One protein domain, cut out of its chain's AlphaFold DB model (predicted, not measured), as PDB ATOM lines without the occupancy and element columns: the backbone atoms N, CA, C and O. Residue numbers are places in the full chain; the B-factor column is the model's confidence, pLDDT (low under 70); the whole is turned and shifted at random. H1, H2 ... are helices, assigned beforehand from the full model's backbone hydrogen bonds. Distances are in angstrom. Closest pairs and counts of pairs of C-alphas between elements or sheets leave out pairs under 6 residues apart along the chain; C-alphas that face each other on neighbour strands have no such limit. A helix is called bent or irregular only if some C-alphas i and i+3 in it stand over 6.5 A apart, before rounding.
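This is residues 2 to 210 of the 213 residues of an uncharacterized protein of Blastocatellia bacterium AA13 (UniProt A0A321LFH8). This is a bundle of helices standing round one in the middle: H1, H2, H8, H3 and H5 ring H7, and the gap between H3 and H5 is covered from outside by H4b, an arm of the bent helix H4. The short H6 sits crosswise at one end, near H1. The printed part has 209 residues with eight named helices, H1 to H8 in order, and no named strand; the class is all helix. Seven helices or arms, H1, H2, H3, H4b, H5, H7 and H8, make an up and down bundle, each running against the one before it. The whole is compact, with a radius of gyration of the C-alphas of 16.3 A, and spans 45 by 34 by 31 A.

H1, residues 2 to 29, and H2, residues 34 to 60, form a hairpin at a shallow tilt of 15 degrees; their closest C-alphas, Thr 29 and Gly 37, are 4.4 A apart. The hub is H7, residues 163 to 181, which touches five helices and is irregular, with C-alphas 164 and 167 7.9 A apart. H1 touches it at a steep tilt of 40 degrees, closest at the C-alphas of Leu 10 and Val 173, 5.9 A. H3, residues 69 to 91, has a kink of 35 degrees near residue 80 and touches H7 at 6 degrees, opposite ways, with the C-alphas of Gly 82 and Gly 168 closest at 4.2 A. H8, residues 185 to 209, touches H3, the same way at a shallow tilt of 26 degrees, closest at the C-alphas of Asp 89 and Phe 203, 4.6 A. H5, residues 126 to 140, is only just irregular, with C-alphas 136 and 139 6.52 A apart; it touches H7, closest at the C-alphas of Ser 136 and Leu 169, 5.5 A. H4, residues 100 to 123, was assigned as one helix by its hydrogen bonds but is bent: C-alphas 107 and 110 are 6.7 A apart, and its arms H4a and H4b stand at 45 degrees. H4b touches H3, closest at the C-alphas of Pro 80 and Ala 110, 5.0 A, and is apart from H7. H6, residues 152 to 158, touches no helix but is near H1. Every O i to N i+4 pair is within hydrogen-bond range in H1, H4a, H4b, H6 and H8; the counts are 19 of 23 in H2, 17 of 19 in H3, 9 of 11 in H5 and 13 of 15 in H7.

H1 is 40.2 A long from C-alpha 2 at (-13.319, 19.176, -111.141); H2 is 38.5 A, H3 33.4 A and H7 27.3 A. H4a, residues 100 to 107, and H4b, residues 110 to 123, are the arms. H8, 34.0 A, ends with C-alpha 209 at (-6.325, -12.841, -145.091).

The C-alphas farthest apart, Asn 61 and Gly 210, are 49.3 A apart. The printed part has no cut, and the link from H5 to H6, 11 residues, is long. The mean pLDDT of the printed part is 93.0; residues 2 to 3 and 57 to 64 are under 70.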
ATOM      1  N   GLN A   2     -13.958  20.087-110.165       60.69
ATOM      2  CA  GLN A   2     -13.319  19.176-111.141       60.69
ATOM      3  C   GLN A   2     -13.962  17.777-111.262       60.69
ATOM      4  O   GLN A   2     -13.985  17.210-112.352       60.69
ATOM      5  N   PHE A   3     -14.542  17.240-110.179       66.69
ATOM      6  CA  PHE A   3     -15.239  15.945-110.196       66.69
ATOM      7  C   PHE A   3     -16.443  15.917-111.152       66.69
ATOM      8  O   PHE A   3     -16.711  14.897-111.784       66.69
ATOM      9  N   ASN A   4     -17.131  17.052-111.312       84.62
ATOM     10  CA  ASN A   4     -18.303  17.141-112.180       84.62
ATOM     11  C   ASN A   4     -17.911  17.135-113.663       84.62
ATOM     12  O   ASN A   4     -18.624  16.546-114.468       84.62
ATOM     13  N   ILE A   5     -16.762  17.722-114.014       93.12
ATOM     14  CA  ILE A   5     -16.310  17.833-115.408       93.12
ATOM     15  C   ILE A   5     -15.883  16.468-115.956       93.12
ATOM     16  O   ILE A   5     -16.363  16.053-117.005       93.12
ATOM     17  N   LEU A   6     -15.034  15.732-115.226       94.19
ATOM     18  CA  LEU A   6     -14.605  14.397-115.660       94.19
ATOM     19  C   LEU A   6     -15.809  13.463-115.835       94.19
ATOM     20  O   LEU A   6     -15.916  12.754-116.832       94.19
ATOM     21  N   ARG A   7     -16.736  13.486-114.873       92.56
ATOM     22  CA  ARG A   7     -17.957  12.684-114.942       92.56
ATOM     23  C   ARG A   7     -18.808  13.057-116.153       92.56
ATOM     24  O   ARG A   7     -19.287  12.154-116.826       92.56
ATOM     25  N   LEU A   8     -18.970  14.350-116.434       94.88
ATOM     26  CA  LEU A   8     -19.705  14.827-117.603       94.88
ATOM     27  C   LEU A   8     -19.099  14.272-118.897       94.88
ATOM     28  O   LEU A   8     -19.829  13.690-119.693       94.88
ATOM     29  N   PHE A   9     -17.778  14.373-119.071       96.50
ATOM     30  CA  PHE A   9     -17.098  13.843-120.257       96.50
ATOM     31  C   PHE A   9     -17.257  12.333-120.399       96.50
ATOM     32  O   PHE A   9     -17.528  11.854-121.494       96.50
ATOM     33  N   LEU A  10     -17.146  11.575-119.307       95.94
ATOM     34  CA  LEU A  10     -17.305  10.122-119.362       95.94
ATOM     35  C   LEU A  10     -18.758   9.703-119.609       95.94
ATOM     36  O   LEU A  10     -18.996   8.783-120.381       95.94
ATOM     37  N   SER A  11     -19.737  10.378-119.001       96.19
ATOM     38  CA  SER A  11     -21.158  10.128-119.270       96.19
ATOM     39  C   SER A  11     -21.527  10.456-120.714       96.19
ATOM     40  O   SER A  11     -22.224   9.673-121.354       96.19
ATOM     41  N   PHE A  12     -21.018  11.570-121.243       97.38
ATOM     42  CA  PHE A  12     -21.173  11.915-122.652       97.38
ATOM     43  C   PHE A  12     -20.479  10.890-123.561       97.38
ATOM     44  O   PHE A  12     -21.073  10.432-124.532       97.38
ATOM     45  N   GLY A  13     -19.272  10.448-123.196       97.50
ATOM     46  CA  GLY A  13     -18.534   9.401-123.901       97.50
ATOM     47  C   GLY A  13     -19.288   8.073-123.967       97.50
ATOM     48  O   GLY A  13     -19.365   7.483-125.039       97.50
ATOM     49  N   VAL A  14     -19.910   7.632-122.864       97.56
ATOM     50  CA  VAL A  14     -20.790   6.449-122.868       97.56
ATOM     51  C   VAL A  14     -21.984   6.655-123.787       97.56
ATOM     52  O   VAL A  14     -22.275   5.771-124.580       97.56
ATOM     53  N   ALA A  15     -22.665   7.801-123.712       97.81
ATOM     54  CA  ALA A  15     -23.818   8.071-124.570       97.81
ATOM     55  C   ALA A  15     -23.443   8.016-126.060       97.81
ATOM     56  O   ALA A  15     -24.137   7.365-126.839       97.81
ATOM     57  N   LEU A  16     -22.315   8.627-126.438       97.62
ATOM     58  CA  LEU A  16     -21.782   8.545-127.797       97.62
ATOM     59  C   LEU A  16     -21.432   7.106-128.182       97.62
ATOM     60  O   LEU A  16     -21.892   6.634-129.215       97.62
ATOM     61  N   CYS A  17     -20.682   6.382-127.345       97.88
ATOM     62  CA  CYS A  17     -20.314   4.993-127.625       97.88
ATOM     63  C   CYS A  17     -21.541   4.087-127.768       97.88
ATOM     64  O   CYS A  17     -21.530   3.212-128.623       97.88
ATOM     65  N   SER A  18     -22.598   4.298-126.980       98.19
ATOM     66  CA  SER A  18     -23.857   3.564-127.131       98.19
ATOM     67  C   SER A  18     -24.438   3.759-128.526       98.19
ATOM     68  O   SER A  18     -24.765   2.784-129.185       98.19
ATOM     69  N   VAL A  19     -24.547   5.003-129.000       98.19
ATOM     70  CA  VAL A  19     -25.125   5.289-130.322       98.19
ATOM     71  C   VAL A  19     -24.259   4.703-131.437       98.19
ATOM     72  O   VAL A  19     -24.778   4.014-132.311       98.19
ATOM     73  N   LEU A  20     -22.952   4.952-131.378       97.69
ATOM     74  CA  LEU A  20     -21.982   4.544-132.392       97.69
ATOM     75  C   LEU A  20     -21.849   3.014-132.465       97.69
ATOM     76  O   LEU A  20     -22.178   2.398-133.477       97.69
ATOM     77  N   LEU A  21     -21.507   2.368-131.349       97.81
ATOM     78  CA  LEU A  21     -21.221   0.934-131.333       97.81
ATOM     79  C   LEU A  21     -22.468   0.065-131.505       97.81
ATOM     80  O   LEU A  21     -22.374  -0.991-132.126       97.81
ATOM     81  N   LEU A  22     -23.640   0.474-130.996       98.06
ATOM     82  CA  LEU A  22     -24.880  -0.271-131.260       98.06
ATOM     83  C   LEU A  22     -25.277  -0.159-132.733       98.06
ATOM     84  O   LEU A  22     -25.732  -1.143-133.317       98.06
ATOM     85  N   ARG A  23     -25.079   1.016-133.351       97.31
ATOM     86  CA  ARG A  23     -25.306   1.190-134.787       97.31
ATOM     87  C   ARG A  23     -24.344   0.331-135.599       97.31
ATOM     88  O   ARG A  23     -24.791  -0.375-136.497       97.31
ATOM     89  N   PHE A  24     -23.060   0.342-135.253       95.75
ATOM     90  CA  PHE A  24     -22.067  -0.493-135.914       95.75
ATOM     91  C   PHE A  24     -22.404  -1.983-135.751       95.75
ATOM     92  O   PHE A  24     -22.438  -2.710-136.739       95.75
ATOM     93  N   ALA A  25     -22.762  -2.445-134.552       96.19
ATOM     94  CA  ALA A  25     -23.151  -3.840-134.341       96.19
ATOM     95  C   ALA A  25     -24.378  -4.245-135.167       96.19
ATOM     96  O   ALA A  25     -24.443  -5.359-135.686       96.19
ATOM     97  N   TRP A  26     -25.339  -3.335-135.326       96.75
ATOM     98  CA  TRP A  26     -26.485  -3.546-136.200       96.75
ATOM     99  C   TRP A  26     -26.073  -3.668-137.670       96.75
ATOM    100  O   TRP A  26     -26.404  -4.658-138.322       96.75
ATOM    101  N   ASP A  27     -25.328  -2.688-138.185       94.00
ATOM    102  CA  ASP A  27     -24.933  -2.639-139.596       94.00
ATOM    103  C   ASP A  27     -23.984  -3.784-139.979       94.00
ATOM    104  O   ASP A  27     -24.090  -4.322-141.084       94.00
ATOM    105  N   LEU A  28     -23.099  -4.195-139.065       91.75
ATOM    106  CA  LEU A  28     -22.209  -5.337-139.249       91.75
ATOM    107  C   LEU A  28     -23.003  -6.645-139.326       91.75
ATOM    108  O   LEU A  28     -22.858  -7.400-140.285       91.75
ATOM    109  N   THR A  29     -23.886  -6.912-138.359       93.75
ATOM    110  CA  THR A  29     -24.684  -8.151-138.332       93.75
ATOM    111  C   THR A  29     -25.675  -8.233-139.491       93.75
ATOM    112  O   THR A  29     -25.954  -9.324-139.974       93.75
ATOM    113  N   ALA A  30     -26.173  -7.100-139.993       92.12
ATOM    114  CA  ALA A  30     -27.032  -7.073-141.177       92.12
ATOM    115  C   ALA A  30     -26.301  -7.491-142.471       92.12
ATOM    116  O   ALA A  30     -26.950  -7.828-143.461       92.12
ATOM    117  N   ARG A  31     -24.962  -7.445-142.480       89.00
ATOM    118  CA  ARG A  31     -24.113  -7.714-143.652       89.00
ATOM    119  C   ARG A  31     -23.226  -8.949-143.503       89.00
ATOM    120  O   ARG A  31     -22.608  -9.363-144.478       89.00
ATOM    121  N   THR A  32     -23.170  -9.541-142.314       87.62
ATOM    122  CA  THR A  32     -22.302 -10.680-141.990       87.62
ATOM    123  C   THR A  32     -23.109 -11.830-141.394       87.62
ATOM    124  O   THR A  32     -24.292 -11.699-141.082       87.62
ATOM    125  N   SER A  33     -22.495 -13.008-141.266       88.25
ATOM    126  CA  SER A  33     -23.166 -14.155-140.653       88.25
ATOM    127  C   SER A  33     -23.322 -13.961-139.141       88.25
ATOM    128  O   SER A  33     -22.507 -13.303-138.491       88.25
ATOM    129  N   LEU A  34     -24.329 -14.607-138.543       88.69
ATOM    130  CA  LEU A  34     -24.544 -14.585-137.088       88.69
ATOM    131  C   LEU A  34     -23.329 -15.084-136.287       88.69
ATOM    132  O   LEU A  34     -23.151 -14.680-135.141       88.69
ATOM    133  N   LEU A  35     -22.481 -15.926-136.887       87.88
ATOM    134  CA  LEU A  35     -21.247 -16.415-136.266       87.88
ATOM    135  C   LEU A  35     -20.213 -15.302-136.045       87.88
ATOM    136  O   LEU A  35     -19.433 -15.394-135.103       87.88
ATOM    137  N   LEU A  36     -20.219 -14.257-136.878       84.25
ATOM    138  CA  LEU A  36     -19.350 -13.086-136.735       84.25
ATOM    139  C   LEU A  36     -20.063 -11.954-135.985       84.25
ATOM    140  O   LEU A  36     -19.500 -11.367-135.060       84.25
ATOM    141  N   GLY A  37     -21.330 -11.696-136.323       90.38
ATOM    142  CA  GLY A  37     -22.128 -10.643-135.695       90.38
ATOM    143  C   GLY A  37     -22.428 -10.899-134.213       90.38
ATOM    144  O   GLY A  37     -22.367  -9.980-133.400       90.38
ATOM    145  N   GLY A  38     -22.710 -12.149-133.829       94.38
ATOM    146  CA  GLY A  38     -23.046 -12.526-132.450       94.38
ATOM    147  C   GLY A  38     -21.945 -12.180-131.439       94.38
ATOM    148  O   GLY A  38     -22.211 -11.428-130.497       94.38
ATOM    149  N   PRO A  39     -20.699 -12.657-131.627       94.56
ATOM    150  CA  PRO A  39     -19.573 -12.284-130.771       94.56
ATOM    151  C   PRO A  39     -19.327 -10.770-130.707       94.56
ATOM    152  O   PRO A  39     -19.025 -10.247-129.633       94.56
ATOM    153  N   PHE A  40     -19.511 -10.052-131.820       94.50
ATOM    154  CA  PHE A  40     -19.369  -8.596-131.851       94.50
ATOM    155  C   PHE A  40     -20.429  -7.893-130.988       94.50
ATOM    156  O   PHE A  40     -20.089  -7.039-130.168       94.50
ATOM    157  N   TRP A  41     -21.697  -8.307-131.087       97.12
ATOM    158  CA  TRP A  41     -22.775  -7.828-130.211       97.12
ATOM    159  C   TRP A  41     -22.470  -8.072-128.735       97.12
ATOM    160  O   TRP A  41     -22.636  -7.168-127.915       97.12
ATOM    161  N   VAL A  42     -21.988  -9.269-128.389       97.62
ATOM    162  CA  VAL A  42     -21.599  -9.599-127.010       97.62
ATOM    163  C   VAL A  42     -20.502  -8.655-126.517       97.62
ATOM    164  O   VAL A  42     -20.617  -8.123-125.413       97.62
ATOM    165  N   LEU A  43     -19.479  -8.385-127.334       97.56
ATOM    166  CA  LEU A  43     -18.397  -7.466-126.976       97.56
ATOM    167  C   LEU A  43     -18.900  -6.028-126.777       97.56
ATOM    168  O   LEU A  43     -18.522  -5.384-125.794       97.56
ATOM    169  N   VAL A  44     -19.775  -5.529-127.658       97.94
ATOM    170  CA  VAL A  44     -20.381  -4.190-127.540       97.94
ATOM    171  C   VAL A  44     -21.200  -4.074-126.255       97.94
ATOM    172  O   VAL A  44     -20.977  -3.157-125.461       97.94
ATOM    173  N   LEU A  45     -22.103  -5.025-126.004       98.38
ATOM    174  CA  LEU A  45     -22.961  -5.014-124.818       98.38
ATOM    175  C   LEU A  45     -22.150  -5.153-123.526       98.38
ATOM    176  O   LEU A  45     -22.399  -4.419-122.570       98.38
ATOM    177  N   ALA A  46     -21.148  -6.037-123.499       98.12
ATOM    178  CA  ALA A  46     -20.264  -6.194-122.348       98.12
ATOM    179  C   ALA A  46     -19.457  -4.914-122.073       98.12
ATOM    180  O   ALA A  46     -19.350  -4.487-120.923       98.12
ATOM    181  N   SER A  47     -18.952  -4.257-123.119       98.06
ATOM    182  CA  SER A  47     -18.214  -2.996-122.993       98.06
ATOM    183  C   SER A  47     -19.088  -1.872-122.440       98.06
ATOM    184  O   SER A  47     -18.695  -1.189-121.492       98.06
ATOM    185  N   LEU A  48     -20.309  -1.725-122.965       98.12
ATOM    186  CA  LEU A  48     -21.284  -0.744-122.482       98.12
ATOM    187  C   LEU A  48     -21.702  -1.025-121.038       98.12
ATOM    188  O   LEU A  48     -21.766  -0.098-120.229       98.12
ATOM    189  N   ALA A  49     -21.924  -2.293-120.684       97.25
ATOM    190  CA  ALA A  49     -22.249  -2.692-119.321       97.25
ATOM    191  C   ALA A  49     -21.109  -2.351-118.348       97.25
ATOM    192  O   ALA A  49     -21.355  -1.743-117.304       97.25
ATOM    193  N   ILE A  50     -19.854  -2.661-118.689       96.88
ATOM    194  CA  ILE A  50     -18.700  -2.316-117.847       96.88
ATOM    195  C   ILE A  50     -18.555  -0.797-117.699       96.88
ATOM    196  O   ILE A  50     -18.446  -0.306-116.575       96.88
ATOM    197  N   ALA A  51     -18.649  -0.036-118.791       95.94
ATOM    198  CA  ALA A  51     -18.594   1.422-118.732       95.94
ATOM    199  C   ALA A  51     -19.718   2.009-117.851       95.94
ATOM    200  O   ALA A  51     -19.469   2.862-116.993       95.94
ATOM    201  N   ALA A  52     -20.948   1.510-118.000       94.31
ATOM    202  CA  ALA A  52     -22.093   1.937-117.202       94.31
ATOM    203  C   ALA A  52     -21.936   1.569-115.718       94.31
ATOM    204  O   ALA A  52     -22.188   2.409-114.852       94.31
ATOM    205  N   THR A  53     -21.480   0.353-115.396       93.44
ATOM    206  CA  THR A  53     -21.274  -0.064-113.997       93.44
ATOM    207  C   THR A  53     -20.195   0.768-113.306       93.44
ATOM    208  O   THR A  53     -20.406   1.200-112.165       93.44
ATOM    209  N   ASN A  54     -19.103   1.099-114.004       92.25
ATOM    210  CA  ASN A  54     -18.061   1.980-113.480       92.25
ATOM    211  C   ASN A  54     -18.593   3.400-113.196       92.25
ATOM    212  O   ASN A  54     -18.206   4.001-112.193       92.25
ATOM    213  N   LEU A  55     -19.525   3.919-114.009       89.31
ATOM    214  CA  LEU A  55     -20.146   5.238-113.805       89.31
ATOM    215  C   LEU A  55     -21.268   5.262-112.757       89.31
ATOM    216  O   LEU A  55     -21.433   6.263-112.054       89.31
ATOM    217  N   ILE A  56     -22.067   4.200-112.640       84.75
ATOM    218  CA  ILE A  56     -23.161   4.121-111.659       84.75
ATOM    219  C   ILE A  56     -22.602   3.934-110.248       84.75
ATOM    220  O   ILE A  56     -23.117   4.544-109.309       84.75
ATOM    221  N   GLY A  57     -21.513   3.170-110.095       65.94
ATOM    222  CA  GLY A  57     -20.824   2.985-108.812       65.94
ATOM    223  C   GLY A  57     -20.426   4.304-108.136       65.94
ATOM    224  O   GLY A  57     -20.424   4.392-106.910       65.94
ATOM    225  N   VAL A  58     -20.217   5.363-108.924       65.56
ATOM    226  CA  VAL A  58     -19.945   6.733-108.459       65.56
ATOM    227  C   VAL A  58     -21.074   7.299-107.600       65.56
ATOM    228  O   VAL A  58     -20.810   8.000-106.630       65.56
ATOM    229  N   ARG A  59     -22.341   6.990-107.918       61.97
ATOM    230  CA  ARG A  59     -23.498   7.500-107.157       61.97
ATOM    231  C   ARG A  59     -23.559   6.946-105.734       61.97
ATOM    232  O   ARG A  59     -24.237   7.533-104.902       61.97
ATOM    233  N   ARG A  60     -22.861   5.843-105.450       63.88
ATOM    234  CA  ARG A  60     -22.841   5.205-104.127       63.88
ATOM    235  C   ARG A  60     -21.718   5.725-103.215       63.88
ATOM    236  O   ARG A  60     -21.469   5.092-102.197       63.88
ATOM    237  N   ASN A  61     -21.028   6.820-103.576       57.03
ATOM    238  CA  ASN A  61     -19.964   7.485-102.791       57.03
ATOM    239  C   ASN A  61     -18.865   6.565-102.234       57.03
ATOM    240  O   ASN A  61     -18.150   6.915-101.301       57.03
ATOM    241  N   THR A  62     -18.692   5.382-102.809       57.78
ATOM    242  CA  THR A  62     -17.650   4.454-102.391       57.78
ATOM    243  C   THR A  62     -16.457   4.703-103.299       57.78
ATOM    244  O   THR A  62     -16.380   4.153-104.403       57.78
ATOM    245  N   GLU A  63     -15.577   5.606-102.859       59.59
ATOM    246  CA  GLU A  63     -14.245   5.754-103.439       59.59
ATOM    247  C   GLU A  63     -13.549   4.394-103.341       59.59
ATOM    248  O   GLU A  63     -13.324   3.865-102.253       59.59
ATOM    249  N   GLY A  64     -13.294   3.768-104.491       60.78
ATOM    250  CA  GLY A  64     -12.449   2.585-104.524       60.78
ATOM    251  C   GLY A  64     -11.029   2.992-104.147       60.78
ATOM    252  O   GLY A  64     -10.571   4.062-104.546       60.78
ATOM    253  N   GLY A  65     -10.334   2.153-103.374       70.06
ATOM    254  CA  GLY A  65      -8.931   2.384-103.021       70.06
ATOM    255  C   GLY A  65      -8.030   2.537-104.254       70.06
ATOM    256  O   GLY A  65      -8.472   2.367-105.393       70.06
ATOM    257  N   SER A  66      -6.743   2.825-104.055       78.88
ATOM    258  CA  SER A  66      -5.814   2.998-105.178       78.88
ATOM    259  C   SER A  66      -5.769   1.756-106.077       78.88
ATOM    260  O   SER A  66      -5.544   0.644-105.597       78.88
ATOM    261  N   VAL A  67      -5.932   1.952-107.385       87.12
ATOM    262  CA  VAL A  67      -5.718   0.902-108.388       87.12
ATOM    263  C   VAL A  67      -4.268   0.411-108.298       87.12
ATOM    264  O   VAL A  67      -3.340   1.221-108.256       87.12
ATOM    265  N   GLY A  68      -4.060  -0.908-108.284       91.94
ATOM    266  CA  GLY A  68      -2.718  -1.496-108.250       91.94
ATOM    267  C   GLY A  68      -1.833  -1.014-109.408       91.94
ATOM    268  O   GLY A  68      -2.319  -0.717-110.501       91.94
ATOM    269  N   ARG A  69      -0.511  -0.956-109.190       94.62
ATOM    270  CA  ARG A  69       0.457  -0.392-110.154       94.62
ATOM    271  C   ARG A  69       0.348  -1.009-111.552       94.62
ATOM    272  O   ARG A  69       0.380  -0.269-112.530       94.62
ATOM    273  N   GLY A  70       0.179  -2.331-111.637       96.38
ATOM    274  CA  GLY A  70       0.027  -3.051-112.907       96.38
ATOM    275  C   GLY A  70      -1.214  -2.613-113.686       96.38
ATOM    276  O   GLY A  70      -1.099  -2.195-114.834       96.38
ATOM    277  N   TYR A  71      -2.379  -2.591-113.033       96.50
ATOM    278  CA  TYR A  71      -3.620  -2.090-113.631       96.50
ATOM    279  C   TYR A  71      -3.500  -0.631-114.070       96.50
ATOM    280  O   TYR A  71      -3.976  -0.267-115.141       96.50
ATOM    281  N   ARG A  72      -2.833   0.213-113.275       96.12
ATOM    282  CA  ARG A  72      -2.626   1.617-113.636       96.12
ATOM    283  C   ARG A  72      -1.817   1.764-114.924       96.12
ATOM    284  O   ARG A  72      -2.212   2.540-115.787       96.12
ATOM    285  N   ILE A  73      -0.709   1.032-115.051       97.69
ATOM    286  CA  ILE A  73       0.116   1.027-116.271       97.69
ATOM    287  C   ILE A  73      -0.712   0.519-117.449       97.69
ATOM    288  O   ILE A  73      -0.761   1.177-118.483       97.69
ATOM    289  N   PHE A  74      -1.405  -0.606-117.261       98.25
ATOM    290  CA  PHE A  74      -2.249  -1.202-118.286       98.25
ATOM    291  C   PHE A  74      -3.290  -0.209-118.813       98.25
ATOM    292  O   PHE A  74      -3.329   0.051-120.009       98.25
ATOM    293  N   PHE A  75      -4.104   0.388-117.936       98.31
ATOM    294  CA  PHE A  75      -5.173   1.292-118.360       98.31
ATOM    295  C   PHE A  75      -4.639   2.540-119.059       98.31
ATOM    296  O   PHE A  75      -5.248   3.008-120.013       98.31
ATOM    297  N   LEU A  76      -3.491   3.064-118.625       98.06
ATOM    298  CA  LEU A  76      -2.870   4.214-119.280       98.06
ATOM    299  C   LEU A  76      -2.300   3.869-120.655       98.06
ATOM    300  O   LEU A  76      -2.400   4.694-121.556       98.06
ATOM    301  N   ALA A  77      -1.753   2.666-120.834       98.31
ATOM    302  CA  ALA A  77      -1.292   2.180-122.133       98.31
ATOM    303  C   ALA A  77      -2.458   1.802-123.064       98.31
ATOM    304  O   ALA A  77      -2.383   2.026-124.269       98.31
ATOM    305  N   ALA A  78      -3.554   1.275-122.515       98.38
ATOM    306  CA  ALA A  78      -4.727   0.860-123.276       98.38
ATOM    307  C   ALA A  78      -5.374   2.024-124.039       98.38
ATOM    308  O   ALA A  78      -5.864   1.819-125.142       98.38
ATOM    309  N   ILE A  79      -5.342   3.244-123.494       98.44
ATOM    310  CA  ILE A  79      -5.927   4.444-124.117       98.44
ATOM    311  C   ILE A  79      -5.320   4.725-125.506       98.44
ATOM    312  O   ILE A  79      -6.050   4.628-126.495       98.44
ATOM    313  N   PRO A  80      -4.011   5.026-125.647       97.94
ATOM    314  CA  PRO A  80      -3.413   5.256-126.960       97.94
ATOM    315  C   PRO A  80      -3.443   4.002-127.845       97.94
ATOM    316  O   PRO A  80      -3.644   4.123-129.052       97.94
ATOM    317  N   LEU A  81      -3.305   2.801-127.264       97.69
ATOM    318  CA  LEU A  81      -3.394   1.544-128.013       97.69
ATOM    319  C   LEU A  81      -4.782   1.312-128.616       97.69
ATOM    320  O   LEU A  81      -4.868   0.816-129.733       97.69
ATOM    321  N   GLY A  82      -5.855   1.701-127.925       97.50
ATOM    322  CA  GLY A  82      -7.221   1.621-128.438       97.50
ATOM    323  C   GLY A  82      -7.408   2.488-129.679       97.50
ATOM    324  O   GLY A  82      -7.890   2.001-130.696       97.50
ATOM    325  N   PHE A  83      -6.950   3.743-129.641       96.56
ATOM    326  CA  PHE A  83      -6.985   4.622-130.818       96.56
ATOM    327  C   PHE A  83      -6.118   4.104-131.965       96.56
ATOM    328  O   PHE A  83      -6.526   4.174-133.125       96.56
ATOM    329  N   PHE A  84      -4.934   3.575-131.650       94.75
ATOM    330  CA  PHE A  84      -4.060   2.988-132.654       94.75
ATOM    331  C   PHE A  84      -4.715   1.769-133.312       94.75
ATOM    332  O   PHE A  84      -4.802   1.737-134.536       94.75
ATOM    333  N   ALA A  85      -5.258   0.834-132.528       94.81
ATOM    334  CA  ALA A  85      -5.951  -0.351-133.031       94.81
ATOM    335  C   ALA A  85      -7.145   0.021-133.926       94.81
ATOM    336  O   ALA A  85      -7.213  -0.449-135.056       94.81
ATOM    337  N   SER A  86      -8.006   0.956-133.501       93.81
ATOM    338  CA  SER A  86      -9.120   1.429-134.343       93.81
ATOM    339  C   SER A  86      -8.646   2.085-135.649       93.81
ATOM    340  O   SER A  86      -9.304   1.977-136.681       93.81
ATOM    341  N   SER A  87      -7.482   2.747-135.644       91.62
ATOM    342  CA  SER A  87      -6.910   3.314-136.873       91.62
ATOM    343  C   SER A  87      -6.456   2.239-137.866       91.62
ATOM    344  O   SER A  87      -6.553   2.448-139.082       91.62
ATOM    345  N   LEU A  88      -5.959   1.103-137.363       90.38
ATOM    346  CA  LEU A  88      -5.483  -0.004-138.190       90.38
ATOM    347  C   LEU A  88      -6.635  -0.674-138.934       90.38
ATOM    348  O   LEU A  88      -6.447  -1.005-140.101       90.38
ATOM    349  N   ASP A  89      -7.816  -0.776-138.315       85.69
ATOM    350  CA  ASP A  89      -9.011  -1.373-138.931       85.69
ATOM    351  C   ASP A  89      -9.324  -0.735-140.297       85.69
ATOM    352  O   ASP A  89      -9.679  -1.425-141.247       85.69
ATOM    353  N   CYS A  90      -9.163   0.590-140.418       82.56
ATOM    354  CA  CYS A  90      -9.513   1.333-141.634       82.56
ATOM    355  C   CYS A  90      -8.337   1.629-142.577       82.56
ATOM    356  O   CYS A  90      -8.554   1.797-143.776       82.56
ATOM    357  N   THR A  91      -7.118   1.798-142.058       84.06
ATOM    358  CA  THR A  91      -5.970   2.330-142.833       84.06
ATOM    359  C   THR A  91      -4.836   1.324-143.005       84.06
ATOM    360  O   THR A  91      -3.855   1.594-143.703       84.06
ATOM    361  N   GLY A  92      -4.940   0.171-142.347       86.00
ATOM    362  CA  GLY A  92      -3.856  -0.784-142.217       86.00
ATOM    363  C   GLY A  92      -2.572  -0.159-141.657       86.00
ATOM    364  O   GLY A  92      -2.598   0.762-140.833       86.00
ATOM    365  N   LEU A  93      -1.417  -0.633-142.132       86.69
ATOM    366  CA  LEU A  93      -0.103  -0.112-141.724       86.69
ATOM    367  C   LEU A  93       0.273   1.230-142.373       86.69
ATOM    368  O   LEU A  93       1.332   1.769-142.060       86.69
ATOM    369  N   SER A  94      -0.566   1.791-143.250       87.19
ATOM    370  CA  SER A  94      -0.254   3.068-143.898       87.19
ATOM    371  C   SER A  94      -0.114   4.188-142.870       87.19
ATOM    372  O   SER A  94      -0.964   4.341-141.996       87.19
ATOM    373  N   LEU A  95       0.923   5.020-142.977       83.19
ATOM    374  CA  LEU A  95       1.036   6.217-142.137       83.19
ATOM    375  C   LEU A  95      -0.004   7.285-142.507       83.19
ATOM    376  O   LEU A  95      -0.327   8.130-141.675       83.19
ATOM    377  N   SER A  96      -0.547   7.236-143.726       89.06
ATOM    378  CA  SER A  96      -1.641   8.103-144.158       89.06
ATOM    379  C   SER A  96      -3.001   7.503-143.803       89.06
ATOM    380  O   SER A  96      -3.260   6.316-144.011       89.06
ATOM    381  N   GLY A  97      -3.887   8.345-143.274       88.62
ATOM    382  CA  GLY A  97      -5.309   8.050-143.158       88.62
ATOM    383  C   GLY A  97      -6.099   8.503-144.386       88.62
ATOM    384  O   GLY A  97      -5.575   9.185-145.265       88.62
ATOM    385  N   CYS A  98      -7.389   8.159-144.429       91.25
ATOM    386  CA  CYS A  98      -8.278   8.548-145.531       91.25
ATOM    387  C   CYS A  98      -8.553  10.059-145.595       91.25
ATOM    388  O   CYS A  98      -8.971  10.570-146.632       91.25
ATOM    389  N   THR A  99      -8.300  10.784-144.503       94.44
ATOM    390  CA  THR A  99      -8.323  12.249-144.444       94.44
ATOM    391  C   THR A  99      -7.130  12.779-143.647       94.44
ATOM    392  O   THR A  99      -6.561  12.042-142.833       94.44
ATOM    393  N   PRO A 100      -6.765  14.070-143.800       95.44
ATOM    394  CA  PRO A 100      -5.718  14.692-142.985       95.44
ATOM    395  C   PRO A 100      -5.962  14.549-141.478       95.44
ATOM    396  O   PRO A 100      -5.016  14.385-140.712       95.44
ATOM    397  N   PHE A 101      -7.230  14.553-141.053       94.75
ATOM    398  CA  PHE A 101      -7.585  14.361-139.650       94.75
ATOM    399  C   PHE A 101      -7.320  12.925-139.177       94.75
ATOM    400  O   PHE A 101      -6.723  12.757-138.121       94.75
ATOM    401  N   CYS A 102      -7.665  11.891-139.961       93.38
ATOM    402  CA  CYS A 102      -7.298  10.505-139.624       93.38
ATOM    403  C   CYS A 102      -5.776  10.338-139.489       93.38
ATOM    404  O   CYS A 102      -5.304   9.712-138.540       93.38
ATOM    405  N   THR A 103      -5.005  10.925-140.416       94.75
ATOM    406  CA  THR A 103      -3.535  10.931-140.348       94.75
ATOM    407  C   THR A 103      -3.068  11.573-139.046       94.75
ATOM    408  O   THR A 103      -2.314  10.961-138.295       94.75
ATOM    409  N   PHE A 104      -3.573  12.771-138.737       95.38
ATOM    410  CA  PHE A 104      -3.241  13.485-137.508       95.38
ATOM    411  C   PHE A 104      -3.586  12.684-136.250       95.38
ATOM    412  O   PHE A 104      -2.778  12.639-135.321       95.38
ATOM    413  N   VAL A 105      -4.745  12.020-136.205       93.62
ATOM    414  CA  VAL A 105      -5.125  11.216-135.039       93.62
ATOM    415  C   VAL A 105      -4.147  10.061-134.830       93.62
ATOM    416  O   VAL A 105      -3.681   9.848-133.709       93.62
ATOM    417  N   LYS A 106      -3.782   9.360-135.908       91.75
ATOM    418  CA  LYS A 106      -2.854   8.224-135.873       91.75
ATOM    419  C   LYS A 106      -1.429   8.632-135.489       91.75
ATOM    420  O   LYS A 106      -0.843   8.015-134.605       91.75
ATOM    421  N   SER A 107      -0.867   9.649-136.144       93.50
ATOM    422  CA  SER A 107       0.556   9.995-136.019       93.50
ATOM    423  C   SER A 107       0.859  11.069-134.973       93.50
ATOM    424  O   SER A 107       1.994  11.163-134.516       93.50
ATOM    425  N   GLY A 108      -0.125  11.891-134.606       95.56
ATOM    426  CA  GLY A 108       0.045  13.008-133.675       95.56
ATOM    427  C   GLY A 108      -0.774  12.849-132.398       95.56
ATOM    428  O   GLY A 108      -0.231  12.895-131.295       95.56
ATOM    429  N   TRP A 109      -2.083  12.628-132.530       96.06
ATOM    430  CA  TRP A 109      -3.005  12.656-131.391       96.06
ATOM    431  C   TRP A 109      -2.861  11.456-130.451       96.06
ATOM    432  O   TRP A 109      -2.801  11.640-129.235       96.06
ATOM    433  N   ALA A 110      -2.770  10.235-130.988       95.31
ATOM    434  CA  ALA A 110      -2.580   9.023-130.189       95.31
ATOM    435  C   ALA A 110      -1.242   9.036-129.402       95.31
ATOM    436  O   ALA A 110      -1.240   8.717-128.209       95.31
ATOM    437  N   PRO A 111      -0.111   9.491-129.973       96.62
ATOM    438  CA  PRO A 111       1.093   9.762-129.187       96.62
ATOM    439  C   PRO A 111       0.896  10.849-128.122       96.62
ATOM    440  O   PRO A 111       1.303  10.665-126.974       96.62
ATOM    441  N   ALA A 112       0.230  11.958-128.462       98.12
ATOM    442  CA  ALA A 112      -0.002  13.055-127.525       98.12
ATOM    443  C   ALA A 112      -0.828  12.616-126.304       98.12
ATOM    444  O   ALA A 112      -0.458  12.928-125.170       98.12
ATOM    445  N   ILE A 113      -1.903  11.840-126.495       98.06
ATOM    446  CA  ILE A 113      -2.684  11.303-125.370       98.06
ATOM    447  C   ILE A 113      -1.853  10.326-124.526       98.06
ATOM    448  O   ILE A 113      -1.976  10.328-123.301       98.06
ATOM    449  N   GLY A 114      -0.942   9.566-125.146       98.12
ATOM    450  CA  GLY A 114       0.035   8.725-124.448       98.12
ATOM    451  C   GLY A 114       0.982   9.526-123.546       98.12
ATOM    452  O   GLY A 114       1.216   9.137-122.402       98.12
ATOM    453  N   LEU A 115       1.463  10.688-124.003       98.44
ATOM    454  CA  LEU A 115       2.287  11.590-123.187       98.44
ATOM    455  C   LEU A 115       1.511  12.148-121.986       98.44
ATOM    456  O   LEU A 115       2.034  12.178-120.870       98.44
ATOM    457  N   VAL A 116       0.248  12.538-122.177       98.44
ATOM    458  CA  VAL A 116      -0.605  13.002-121.070       98.44
ATOM    459  C   VAL A 116      -0.915  11.858-120.096       98.44
ATOM    460  O   VAL A 116      -0.907  12.066-118.880       98.44
ATOM    461  N   ALA A 117      -1.119  10.636-120.594       97.94
ATOM    462  CA  ALA A 117      -1.284   9.443-119.766       97.94
ATOM    463  C   ALA A 117      -0.020   9.141-118.940       97.94
ATOM    464  O   ALA A 117      -0.119   8.878-117.737       97.94
ATOM    465  N   ALA A 118       1.170   9.269-119.534       98.06
ATOM    466  CA  ALA A 118       2.440   9.160-118.822       98.06
ATOM    467  C   ALA A 118       2.591  10.261-117.758       98.06
ATOM    468  O   ALA A 118       2.948   9.973-116.617       98.06
ATOM    469  N   ALA A 119       2.233  11.511-118.065       98.06
ATOM    470  CA  ALA A 119       2.211  12.583-117.072       98.06
ATOM    471  C   ALA A 119       1.242  12.264-115.918       98.06
ATOM    472  O   ALA A 119       1.577  12.454-114.745       98.06
ATOM    473  N   TYR A 120       0.058  11.716-116.212       97.06
ATOM    474  CA  TYR A 120      -0.872  11.284-115.169       97.06
ATOM    475  C   TYR A 120      -0.293  10.162-114.303       97.06
ATOM    476  O   TYR A 120      -0.548  10.151-113.097       97.06
ATOM    477  N   TYR A 121       0.497   9.239-114.858       96.75
ATOM    478  CA  TYR A 121       1.176   8.201-114.076       96.75
ATOM    479  C   TYR A 121       2.055   8.798-112.966       96.75
ATOM    480  O   TYR A 121       1.953   8.381-111.811       96.75
ATOM    481  N   TRP A 122       2.852   9.815-113.290       96.75
ATOM    482  CA  TRP A 122       3.778  10.437-112.342       96.75
ATOM    483  C   TRP A 122       3.089  11.393-111.370       96.75
ATOM    484  O   TRP A 122       3.331  11.331-110.168       96.75
ATOM    485  N   PHE A 123       2.200  12.254-111.867       95.81
ATOM    486  CA  PHE A 123       1.645  13.342-111.058       95.81
ATOM    487  C   PHE A 123       0.297  13.022-110.407       95.81
ATOM    488  O   PHE A 123      -0.116  13.741-109.501       95.81
ATOM    489  N   ALA A 124      -0.420  11.999-110.888       91.88
ATOM    490  CA  ALA A 124      -1.733  11.577-110.387       91.88
ATOM    491  C   ALA A 124      -2.786  12.707-110.284       91.88
ATOM    492  O   ALA A 124      -3.733  12.622-109.501       91.88
ATOM    493  N   ARG A 125      -2.645  13.785-111.071       93.69
ATOM    494  CA  ARG A 125      -3.536  14.950-110.980       93.69
ATOM    495  C   ARG A 125      -4.890  14.660-111.643       93.69
ATOM    496  O   ARG A 125      -4.908  14.273-112.812       93.69
ATOM    497  N   PRO A 126      -6.030  14.937-110.982       91.75
ATOM    498  CA  PRO A 126      -7.362  14.688-111.548       91.75
ATOM    499  C   PRO A 126      -7.636  15.505-112.818       91.75
ATOM    500  O   PRO A 126      -8.338  15.038-113.711       91.75
ATOM    501  N   ALA A 127      -7.034  16.692-112.937       95.50
ATOM    502  CA  ALA A 127      -7.110  17.512-114.145       95.50
ATOM    503  C   ALA A 127      -6.529  16.798-115.381       95.50
ATOM    504  O   ALA A 127      -7.057  16.964-116.475       95.50
ATOM    505  N   LEU A 128      -5.493  15.963-115.212       96.69
ATOM    506  CA  LEU A 128      -4.917  15.197-116.320       96.69
ATOM    507  C   LEU A 128      -5.867  14.086-116.781       96.69
ATOM    508  O   LEU A 128      -6.004  13.891-117.979       96.69
ATOM    509  N   LEU A 129      -6.595  13.415-115.877       95.50
ATOM    510  CA  LEU A 129      -7.648  12.473-116.297       95.50
ATOM    511  C   LEU A 129      -8.777  13.171-117.054       95.50
ATOM    512  O   LEU A 129      -9.261  12.634-118.046       95.50
ATOM    513  N   ALA A 130      -9.197  14.357-116.603       96.69
ATOM    514  CA  ALA A 130     -10.204  15.147-117.312       96.69
ATOM    515  C   ALA A 130      -9.715  15.563-118.707       96.69
ATOM    516  O   ALA A 130     -10.482  15.489-119.665       96.69
ATOM    517  N   LEU A 131      -8.435  15.931-118.830       97.75
ATOM    518  CA  LEU A 131      -7.805  16.229-120.110       97.75
ATOM    519  C   LEU A 131      -7.758  14.995-121.020       97.75
ATOM    520  O   LEU A 131      -8.156  15.098-122.171       97.75
ATOM    521  N   ILE A 132      -7.354  13.827-120.513       98.31
ATOM    522  CA  ILE A 132      -7.347  12.572-121.284       98.31
ATOM    523  C   ILE A 132      -8.767  12.222-121.757       98.31
ATOM    524  O   ILE A 132      -8.953  11.858-122.917       98.31
ATOM    525  N   ALA A 133      -9.782  12.382-120.901       98.12
ATOM    526  CA  ALA A 133     -11.179  12.159-121.274       98.12
ATOM    527  C   ALA A 133     -11.629  13.111-122.395       98.12
ATOM    528  O   ALA A 133     -12.207  12.664-123.381       98.12
ATOM    529  N   LEU A 134     -11.309  14.405-122.285       97.94
ATOM    530  CA  LEU A 134     -11.595  15.390-123.329       97.94
ATOM    531  C   LEU A 134     -10.867  15.060-124.639       97.94
ATOM    532  O   LEU A 134     -11.477  15.067-125.705       97.94
ATOM    533  N   MET A 135      -9.578  14.720-124.560       98.38
ATOM    534  CA  MET A 135      -8.782  14.328-125.722       98.38
ATOM    535  C   MET A 135      -9.336  13.078-126.405       98.38
ATOM    536  O   MET A 135      -9.251  12.972-127.624       98.38
ATOM    537  N   SER A 136      -9.933  12.159-125.645       98.31
ATOM    538  CA  SER A 136     -10.540  10.937-126.183       98.31
ATOM    539  C   SER A 136     -11.835  11.202-126.959       98.31
ATOM    540  O   SER A 136     -12.189  10.419-127.833       98.31
ATOM    541  N   LEU A 137     -12.541  12.299-126.662       98.00
ATOM    542  CA  LEU A 137     -13.779  12.682-127.354       98.00
ATOM    543  C   LEU A 137     -13.516  13.333-128.719       98.00
ATOM    544  O   LEU A 137     -14.328  13.195-129.629       98.00
ATOM    545  N   ILE A 138     -12.389  14.032-128.876       97.00
ATOM    546  CA  ILE A 138     -12.065  14.804-130.090       97.00
ATOM    547  C   ILE A 138     -12.054  13.942-131.372       97.00
ATOM    548  O   ILE A 138     -12.664  14.364-132.356       97.00
ATOM    549  N   PRO A 139     -11.452  12.734-131.392       96.12
ATOM    550  CA  PRO A 139     -11.449  11.870-132.573       96.12
ATOM    551  C   PRO A 139     -12.829  11.415-133.072       96.12
ATOM    552  O   PRO A 139     -12.918  10.906-134.184       96.12
ATOM    553  N   ILE A 140     -13.899  11.598-132.293       96.38
ATOM    554  CA  ILE A 140     -15.269  11.229-132.688       96.38
ATOM    555  C   ILE A 140     -15.926  12.287-133.586       96.38
ATOM    556  O   ILE A 140     -16.966  12.027-134.183       96.38
ATOM    557  N   ALA A 141     -15.341  13.480-133.736       96.19
ATOM    558  CA  ALA A 141     -15.854  14.467-134.687       96.19
ATOM    559  C   ALA A 141     -15.972  13.848-136.099       96.19
ATOM    560  O   ALA A 141     -15.016  13.210-136.529       96.19
ATOM    561  N   PRO A 142     -17.082  14.003-136.848       96.62
ATOM    562  CA  PRO A 142     -17.246  13.357-138.152       96.62
ATOM    563  C   PRO A 142     -16.155  13.753-139.157       96.62
ATOM    564  O   PRO A 142     -16.061  14.905-139.588       96.62
ATOM    565  N   HIS A 143     -15.316  12.795-139.548       94.81
ATOM    566  CA  HIS A 143     -14.136  13.074-140.374       94.81
ATOM    567  C   HIS A 143     -13.756  11.936-141.330       94.81
ATOM    568  O   HIS A 143     -13.018  12.183-142.282       94.81
ATOM    569  N   CYS A 144     -14.212  10.705-141.085       94.88
ATOM    570  CA  CYS A 144     -13.807   9.538-141.863       94.88
ATOM    571  C   CYS A 144     -14.635   9.412-143.152       94.88
ATOM    572  O   CYS A 144     -15.843   9.659-143.150       94.88
ATOM    573  N   LEU A 145     -13.975   9.018-144.245       95.50
ATOM    574  CA  LEU A 145     -14.577   8.799-145.567       95.50
ATOM    575  C   LEU A 145     -14.479   7.336-146.038       95.50
ATOM    576  O   LEU A 145     -14.886   7.023-147.153       95.50
ATOM    577  N   CYS A 146     -13.936   6.432-145.215       92.25
ATOM    578  CA  CYS A 146     -13.845   5.015-145.561       92.25
ATOM    579  C   CYS A 146     -15.244   4.397-145.600       92.25
ATOM    580  O   CYS A 146     -15.885   4.266-144.561       92.25
ATOM    581  N   TYR A 147     -15.714   3.994-146.778       92.94
ATOM    582  CA  TYR A 147     -17.047   3.419-146.932       92.94
ATOM    583  C   TYR A 147     -17.042   1.915-146.619       92.94
ATOM    584  O   TYR A 147     -16.660   1.094-147.447       92.94
ATOM    585  N   ASN A 148     -17.458   1.558-145.405       91.62
ATOM    586  CA  ASN A 148     -17.549   0.183-144.904       91.62
ATOM    587  C   ASN A 148     -18.828   0.015-144.043       91.62
ATOM    588  O   ASN A 148     -19.515   1.013-143.809       91.62
ATOM    589  N   PRO A 149     -19.184  -1.194-143.568       91.50
ATOM    590  CA  PRO A 149     -20.367  -1.434-142.736       91.50
ATOM    591  C   PRO A 149     -20.500  -0.495-141.534       91.50
ATOM    592  O   PRO A 149     -21.600  -0.032-141.264       91.50
ATOM    593  N   ALA A 150     -19.394  -0.153-140.868       92.06
ATOM    594  CA  ALA A 150     -19.393   0.751-139.717       92.06
ATOM    595  C   ALA A 150     -19.719   2.207-140.102       92.06
ATOM    596  O   ALA A 150     -20.405   2.929-139.385       92.06
ATOM    597  N   ASN A 151     -19.207   2.655-141.249       95.25
ATOM    598  CA  ASN A 151     -19.190   4.065-141.636       95.25
ATOM    599  C   ASN A 151     -20.283   4.450-142.649       95.25
ATOM    600  O   ASN A 151     -20.622   5.628-142.758       95.25
ATOM    601  N   ALA A 152     -20.819   3.491-143.410       95.62
ATOM    602  CA  ALA A 152     -21.659   3.749-144.581       95.62
ATOM    603  C   ALA A 152     -22.902   4.588-144.258       95.62
ATOM    604  O   ALA A 152     -23.187   5.564-144.953       95.62
ATOM    605  N   TRP A 153     -23.631   4.240-143.194       96.88
ATOM    606  CA  TRP A 153     -24.835   4.979-142.814       96.88
ATOM    607  C   TRP A 153     -24.520   6.431-142.441       96.88
ATOM    608  O   TRP A 153     -25.182   7.344-142.927       96.88
ATOM    609  N   TRP A 154     -23.467   6.653-141.649       97.62
ATOM    610  CA  TRP A 154     -23.036   7.994-141.253       97.62
ATOM    611  C   TRP A 154     -22.587   8.835-142.447       97.62
ATOM    612  O   TRP A 154     -22.975   9.994-142.561       97.62
ATOM    613  N   ILE A 155     -21.821   8.254-143.374       97.62
ATOM    614  CA  ILE A 155     -21.402   8.952-144.596       97.62
ATOM    615  C   ILE A 155     -22.625   9.356-145.427       97.62
ATOM    616  O   ILE A 155     -22.702  10.497-145.872       97.62
ATOM    617  N   ASN A 156     -23.613   8.474-145.578       97.81
ATOM    618  CA  ASN A 156     -24.831   8.800-146.321       97.81
ATOM    619  C   ASN A 156     -25.697   9.851-145.607       97.81
ATOM    620  O   ASN A 156     -26.328  10.671-146.267       97.81
ATOM    621  N   ALA A 157     -25.733   9.838-144.272       97.69
ATOM    622  CA  ALA A 157     -26.574  10.734-143.482       97.69
ATOM    623  C   ALA A 157     -25.976  12.141-143.310       97.69
ATOM    624  O   ALA A 157     -26.705  13.128-143.368       97.69
ATOM    625  N   ILE A 158     -24.667  12.240-143.062       97.44
ATOM    626  CA  ILE A 158     -23.992  13.496-142.683       97.44
ATOM    627  C   ILE A 158     -22.697  13.760-143.473       97.44
ATOM    628  O   ILE A 158     -21.918  14.645-143.123       97.44
ATOM    629  N   GLY A 159     -22.428  12.991-144.530       97.50
ATOM    630  CA  GLY A 159     -21.284  13.162-145.435       97.50
ATOM    631  C   GLY A 159     -19.947  12.629-144.914       97.50
ATOM    632  O   GLY A 159     -19.014  12.457-145.697       97.50
ATOM    633  N   ARG A 160     -19.819  12.368-143.605       96.69
ATOM    634  CA  ARG A 160     -18.599  11.850-142.958       96.69
ATOM    635  C   ARG A 160     -18.944  10.968-141.765       96.69
ATOM    636  O   ARG A 160     -19.928  11.214-141.082       96.69
ATOM    637  N   SER A 161     -18.103   9.986-141.457       96.94
ATOM    638  CA  SER A 161     -18.333   9.097-140.316       96.94
ATOM    639  C   SER A 161     -17.596   9.533-139.035       96.94
ATOM    640  O   SER A 161     -16.406   9.872-139.107       96.94
ATOM    641  N   PRO A 162     -18.269   9.506-137.865       96.25
ATOM    642  CA  PRO A 162     -17.665   9.602-136.533       96.25
ATOM    643  C   PRO A 162     -17.193   8.245-135.965       96.25
ATOM    644  O   PRO A 162     -16.552   8.204-134.917       96.25
ATOM    645  N   GLU A 163     -17.509   7.129-136.631       95.88
ATOM    646  CA  GLU A 163     -17.369   5.769-136.079       95.88
ATOM    647  C   GLU A 163     -15.910   5.296-135.965       95.88
ATOM    648  O   GLU A 163     -15.594   4.444-135.143       95.88
ATOM    649  N   CYS A 164     -14.991   5.872-136.747       93.94
ATOM    650  CA  CYS A 164     -13.625   5.356-136.930       93.94
ATOM    651  C   CYS A 164     -12.818   5.167-135.630       93.94
ATOM    652  O   CYS A 164     -11.900   4.353-135.598       93.94
ATOM    653  N   TYR A 165     -13.130   5.918-134.572       96.25
ATOM    654  CA  TYR A 165     -12.432   5.847-133.284       96.25
ATOM    655  C   TYR A 165     -13.368   5.519-132.111       96.25
ATOM    656  O   TYR A 165     -12.999   5.746-130.955       96.25
ATOM    657  N   SER A 166     -14.566   4.987-132.379       97.12
ATOM    658  CA  SER A 166     -15.557   4.660-131.343       97.12
ATOM    659  C   SER A 166     -15.026   3.629-130.339       97.12
ATOM    660  O   SER A 166     -15.167   3.821-129.130       97.12
ATOM    661  N   TRP A 167     -14.309   2.600-130.805       97.62
ATOM    662  CA  TRP A 167     -13.636   1.628-129.936       97.62
ATOM    663  C   TRP A 167     -12.518   2.249-129.088       97.62
ATOM    664  O   TRP A 167     -12.434   1.966-127.891       97.62
ATOM    665  N   GLY A 168     -11.710   3.148-129.656       97.81
ATOM    666  CA  GLY A 168     -10.710   3.918-128.909       97.81
ATOM    667  C   GLY A 168     -11.327   4.774-127.797       97.81
ATOM    668  O   GLY A 168     -10.836   4.770-126.662       97.81
ATOM    669  N   LEU A 169     -12.454   5.445-128.072       98.38
ATOM    670  CA  LEU A 169     -13.207   6.169-127.044       98.38
ATOM    671  C   LEU A 169     -13.757   5.215-125.975       98.38
ATOM    672  O   LEU A 169     -13.610   5.500-124.788       98.38
ATOM    673  N   MET A 170     -14.348   4.081-126.360       98.56
ATOM    674  CA  MET A 170     -14.896   3.102-125.415       98.56
ATOM    675  C   MET A 170     -13.821   2.567-124.458       98.56
ATOM    676  O   MET A 170     -14.004   2.600-123.237       98.56
ATOM    677  N   VAL A 171     -12.665   2.155-124.990       98.62
ATOM    678  CA  VAL A 171     -11.499   1.745-124.187       98.62
ATOM    679  C   VAL A 171     -11.087   2.862-123.234       98.62
ATOM    680  O   VAL A 171     -10.829   2.605-122.059       98.62
ATOM    681  N   SER A 172     -11.085   4.109-123.705       98.50
ATOM    682  CA  SER A 172     -10.732   5.265-122.883       98.50
ATOM    683  C   SER A 172     -11.723   5.501-121.748       98.50
ATOM    684  O   SER A 172     -11.313   5.710-120.608       98.50
ATOM    685  N   VAL A 173     -13.026   5.403-122.013       98.06
ATOM    686  CA  VAL A 173     -14.065   5.529-120.986       98.06
ATOM    687  C   VAL A 173     -13.902   4.451-119.914       98.06
ATOM    688  O   VAL A 173     -13.910   4.766-118.719       98.06
ATOM    689  N   ILE A 174     -13.716   3.192-120.316       97.94
ATOM    690  CA  ILE A 174     -13.511   2.072-119.390       97.94
ATOM    691  C   ILE A 174     -12.228   2.291-118.580       97.94
ATOM    692  O   ILE A 174     -12.279   2.311-117.352       97.94
ATOM    693  N   ALA A 175     -11.100   2.555-119.238       97.62
ATOM    694  CA  ALA A 175      -9.806   2.749-118.591       97.62
ATOM    695  C   ALA A 175      -9.809   3.917-117.592       97.62
ATOM    696  O   ALA A 175      -9.393   3.754-116.445       97.62
ATOM    697  N   ILE A 176     -10.306   5.091-117.992       96.88
ATOM    698  CA  ILE A 176     -10.343   6.289-117.141       96.88
ATOM    699  C   ILE A 176     -11.287   6.078-115.955       96.88
ATOM    700  O   ILE A 176     -10.953   6.447-114.825       96.88
ATOM    701  N   SER A 177     -12.452   5.467-116.185       95.06
ATOM    702  CA  SER A 177     -13.405   5.187-115.111       95.06
ATOM    703  C   SER A 177     -12.847   4.177-114.101       95.06
ATOM    704  O   SER A 177     -12.932   4.409-112.891       95.06
ATOM    705  N   SER A 178     -12.167   3.123-114.557       94.75
ATOM    706  CA  SER A 178     -11.464   2.180-113.681       94.75
ATOM    707  C   SER A 178     -10.304   2.830-112.932       94.75
ATOM    708  O   SER A 178     -10.162   2.599-111.735       94.75
ATOM    709  N   LEU A 179      -9.513   3.688-113.584       94.19
ATOM    710  CA  LEU A 179      -8.427   4.440-112.944       94.19
ATOM    711  C   LEU A 179      -8.928   5.368-111.837       94.19
ATOM    712  O   LEU A 179      -8.239   5.547-110.833       94.19
ATOM    713  N   ARG A 180     -10.099   5.982-112.027       92.06
ATOM    714  CA  ARG A 180     -10.653   6.949-111.078       92.06
ATOM    715  C   ARG A 180     -11.385   6.292-109.914       92.06
ATOM    716  O   ARG A 180     -11.280   6.795-108.800       92.06
ATOM    717  N   TRP A 181     -12.152   5.234-110.170       89.44
ATOM    718  CA  TRP A 181     -13.077   4.663-109.183       89.44
ATOM    719  C   TRP A 181     -12.739   3.233-108.750       89.44
ATOM    720  O   TRP A 181     -13.409   2.712-107.860       89.44
ATOM    721  N   ASN A 182     -11.719   2.609-109.352       87.69
ATOM    722  CA  ASN A 182     -11.236   1.259-109.047       87.69
ATOM    723  C   ASN A 182     -12.360   0.210-108.963       87.69
ATOM    724  O   ASN A 182     -12.421  -0.611-108.048       87.69
ATOM    725  N   ARG A 183     -13.300   0.264-109.913       84.38
ATOM    726  CA  ARG A 183     -14.387  -0.710-110.024       84.38
ATOM    727  C   ARG A 183     -14.059  -1.738-111.079       84.38
ATOM    728  O   ARG A 183     -13.651  -1.392-112.182       84.38
ATOM    729  N   ASN A 184     -14.225  -3.001-110.691       88.50
ATOM    730  CA  ASN A 184     -14.038  -4.162-111.550       88.50
ATOM    731  C   ASN A 184     -12.765  -4.059-112.415       88.50
ATOM    732  O   ASN A 184     -12.863  -4.183-113.639       88.50
ATOM    733  N   PRO A 185     -11.577  -3.789-111.828       94.06
ATOM    734  CA  PRO A 185     -10.368  -3.529-112.609       94.06
ATOM    735  C   PRO A 185     -10.005  -4.722-113.497       94.06
ATOM    736  O   PRO A 185      -9.610  -4.531-114.641       94.06
ATOM    737  N   PHE A 186     -10.231  -5.948-113.019       95.94
ATOM    738  CA  PHE A 186     -10.027  -7.152-113.818       95.94
ATOM    739  C   PHE A 186     -10.961  -7.208-115.033       95.94
ATOM    740  O   PHE A 186     -10.484  -7.294-116.158       95.94
ATOM    741  N   ALA A 187     -12.278  -7.083-114.835       96.94
ATOM    742  CA  ALA A 187     -13.236  -7.127-115.943       96.94
ATOM    743  C   ALA A 187     -12.997  -5.994-116.955       96.94
ATOM    744  O   ALA A 187     -13.034  -6.216-118.160       96.94
ATOM    745  N   SER A 188     -12.681  -4.795-116.461       97.56
ATOM    746  CA  SER A 188     -12.354  -3.637-117.295       97.56
ATOM    747  C   SER A 188     -11.085  -3.871-118.118       97.56
ATOM    748  O   SER A 188     -11.064  -3.579-119.309       97.56
ATOM    749  N   MET A 189     -10.044  -4.452-117.513       98.12
ATOM    750  CA  MET A 189      -8.820  -4.846-118.215       98.12
ATOM    751  C   MET A 189      -9.105  -5.892-119.296       98.12
ATOM    752  O   MET A 189      -8.669  -5.720-120.431       98.12
ATOM    753  N   THR A 190      -9.870  -6.934-118.964       98.38
ATOM    754  CA  THR A 190     -10.253  -7.998-119.900       98.38
ATOM    755  C   THR A 190     -11.011  -7.447-121.103       98.38
ATOM    756  O   THR A 190     -10.665  -7.775-122.232       98.38
ATOM    757  N   ILE A 191     -11.991  -6.565-120.889       98.25
ATOM    758  CA  ILE A 191     -12.728  -5.940-121.993       98.25
ATOM    759  C   ILE A 191     -11.816  -5.057-122.845       98.25
ATOM    760  O   ILE A 191     -11.840  -5.180-124.066       98.25
ATOM    761  N   CYS A 192     -10.967  -4.218-122.243       98.50
ATOM    762  CA  CYS A 192     -10.015  -3.417-123.016       98.50
ATOM    763  C   CYS A 192      -9.084  -4.298-123.866       98.50
ATOM    764  O   CYS A 192      -8.836  -3.974-125.025       98.50
ATOM    765  N   LEU A 193      -8.603  -5.423-123.323       98.44
ATOM    766  CA  LEU A 193      -7.806  -6.400-124.070       98.44
ATOM    767  C   LEU A 193      -8.592  -7.025-125.223       98.44
ATOM    768  O   LEU A 193      -8.057  -7.128-126.321       98.44
ATOM    769  N   MET A 194      -9.848  -7.416-124.996       98.19
ATOM    770  CA  MET A 194     -10.706  -7.982-126.040       98.19
ATOM    771  C   MET A 194     -10.989  -6.980-127.158       98.19
ATOM    772  O   MET A 194     -10.953  -7.363-128.320       98.19
ATOM    773  N   VAL A 195     -11.215  -5.703-126.835       97.94
ATOM    774  CA  VAL A 195     -11.416  -4.650-127.843       97.94
ATOM    775  C   VAL A 195     -10.134  -4.401-128.638       97.94
ATOM    776  O   VAL A 195     -10.152  -4.481-129.861       97.94
ATOM    777  N   ILE A 196      -9.006  -4.149-127.964       98.06
ATOM    778  CA  ILE A 196      -7.725  -3.859-128.633       98.06
ATOM    779  C   ILE A 196      -7.262  -5.063-129.461       98.06
ATOM    780  O   ILE A 196      -6.876  -4.915-130.622       98.06
ATOM    781  N   GLY A 197      -7.308  -6.258-128.870       97.62
ATOM    782  CA  GLY A 197      -6.944  -7.506-129.532       97.62
ATOM    783  C   GLY A 197      -7.898  -7.854-130.669       97.62
ATOM    784  O   GLY A 197      -7.436  -8.259-131.727       97.62
ATOM    785  N   GLY A 198      -9.201  -7.632-130.483       95.19
ATOM    786  CA  GLY A 198     -10.234  -7.839-131.496       95.19
ATOM    787  C   GLY A 198     -10.056  -6.936-132.714       95.19
ATOM    788  O   GLY A 198      -9.998  -7.456-133.822       95.19
ATOM    789  N   SER A 199      -9.872  -5.624-132.519       94.44
ATOM    790  CA  SER A 199      -9.520  -4.700-133.612       94.44
ATOM    791  C   SER A 199      -8.212  -5.117-134.286       94.44
ATOM    792  O   SER A 199      -8.154  -5.284-135.494       94.44
ATOM    793  N   THR A 200      -7.161  -5.419-133.520       94.56
ATOM    794  CA  THR A 200      -5.880  -5.848-134.117       94.56
ATOM    795  C   THR A 200      -6.029  -7.137-134.939       94.56
ATOM    796  O   THR A 200      -5.476  -7.241-136.033       94.56
ATOM    797  N   ALA A 201      -6.791  -8.113-134.442       93.62
ATOM    798  CA  ALA A 201      -7.074  -9.355-135.153       93.62
ATOM    799  C   ALA A 201      -7.931  -9.113-136.401       93.62
ATOM    800  O   ALA A 201      -7.662  -9.714-137.440       93.62
ATOM    801  N   PHE A 202      -8.914  -8.211-136.324       91.75
ATOM    802  CA  PHE A 202      -9.717  -7.795-137.468       91.75
ATOM    803  C   PHE A 202      -8.853  -7.118-138.534       91.75
ATOM    804  O   PHE A 202      -8.892  -7.543-139.682       91.75
ATOM    805  N   PHE A 203      -7.999  -6.160-138.161       93.25
ATOM    806  CA  PHE A 203      -7.003  -5.563-139.053       93.25
ATOM    807  C   PHE A 203      -6.175  -6.638-139.770       93.25
ATOM    808  O   PHE A 203      -6.067  -6.611-140.998       93.25
ATOM    809  N   VAL A 204      -5.619  -7.606-139.030       93.25
ATOM    810  CA  VAL A 204      -4.804  -8.671-139.627       93.25
ATOM    811  C   VAL A 204      -5.637  -9.533-140.583       93.25
ATOM    812  O   VAL A 204      -5.231  -9.762-141.722       93.25
ATOM    813  N   GLY A 205      -6.813  -9.982-140.144       92.00
ATOM    814  CA  GLY A 205      -7.730 -10.790-140.946       92.00
ATOM    815  C   GLY A 205      -8.169 -10.084-142.228       92.00
ATOM    816  O   GLY A 205      -8.124 -10.669-143.309       92.00
ATOM    817  N   HIS A 206      -8.542  -8.812-142.120       89.94
ATOM    818  CA  HIS A 206      -9.039  -8.015-143.230       89.94
ATOM    819  C   HIS A 206      -7.940  -7.703-144.251       89.94
ATOM    820  O   HIS A 206      -8.107  -7.965-145.441       89.94
ATOM    821  N   HIS A 207      -6.789  -7.200-143.795       88.88
ATOM    822  CA  HIS A 207      -5.739  -6.720-144.696       88.88
ATOM    823  C   HIS A 207      -4.817  -7.815-145.243       88.88
ATOM    824  O   HIS A 207      -4.244  -7.616-146.313       88.88
ATOM    825  N   TYR A 208      -4.656  -8.947-144.548       91.62
ATOM    826  CA  TYR A 208      -3.725 -10.006-144.971       91.62
ATOM    827  C   TYR A 208      -4.402 -11.320-145.348       91.62
ATOM    828  O   TYR A 208      -3.834 -12.079-146.130       91.62
ATOM    829  N   PHE A 209      -5.601 -11.591-144.829       91.25
ATOM    830  CA  PHE A 209      -6.325 -12.841-145.091       91.25
ATOM    831  C   PHE A 209      -7.625 -12.640-145.882       91.25
ATOM    832  O   PHE A 209      -8.343 -13.605-146.128       91.25
ATOM    833  N   GLY A 210      -7.924 -11.405-146.306       86.50
ATOM    834  CA  GLY A 210      -9.073 -11.095-147.159       86.50
ATOM    835  C   GLY A 210     -10.429 -11.304-146.486       86.50
ATOM    836  O   GLY A 210     -11.432 -11.460-147.182       86.50
TER     837      GLY A 210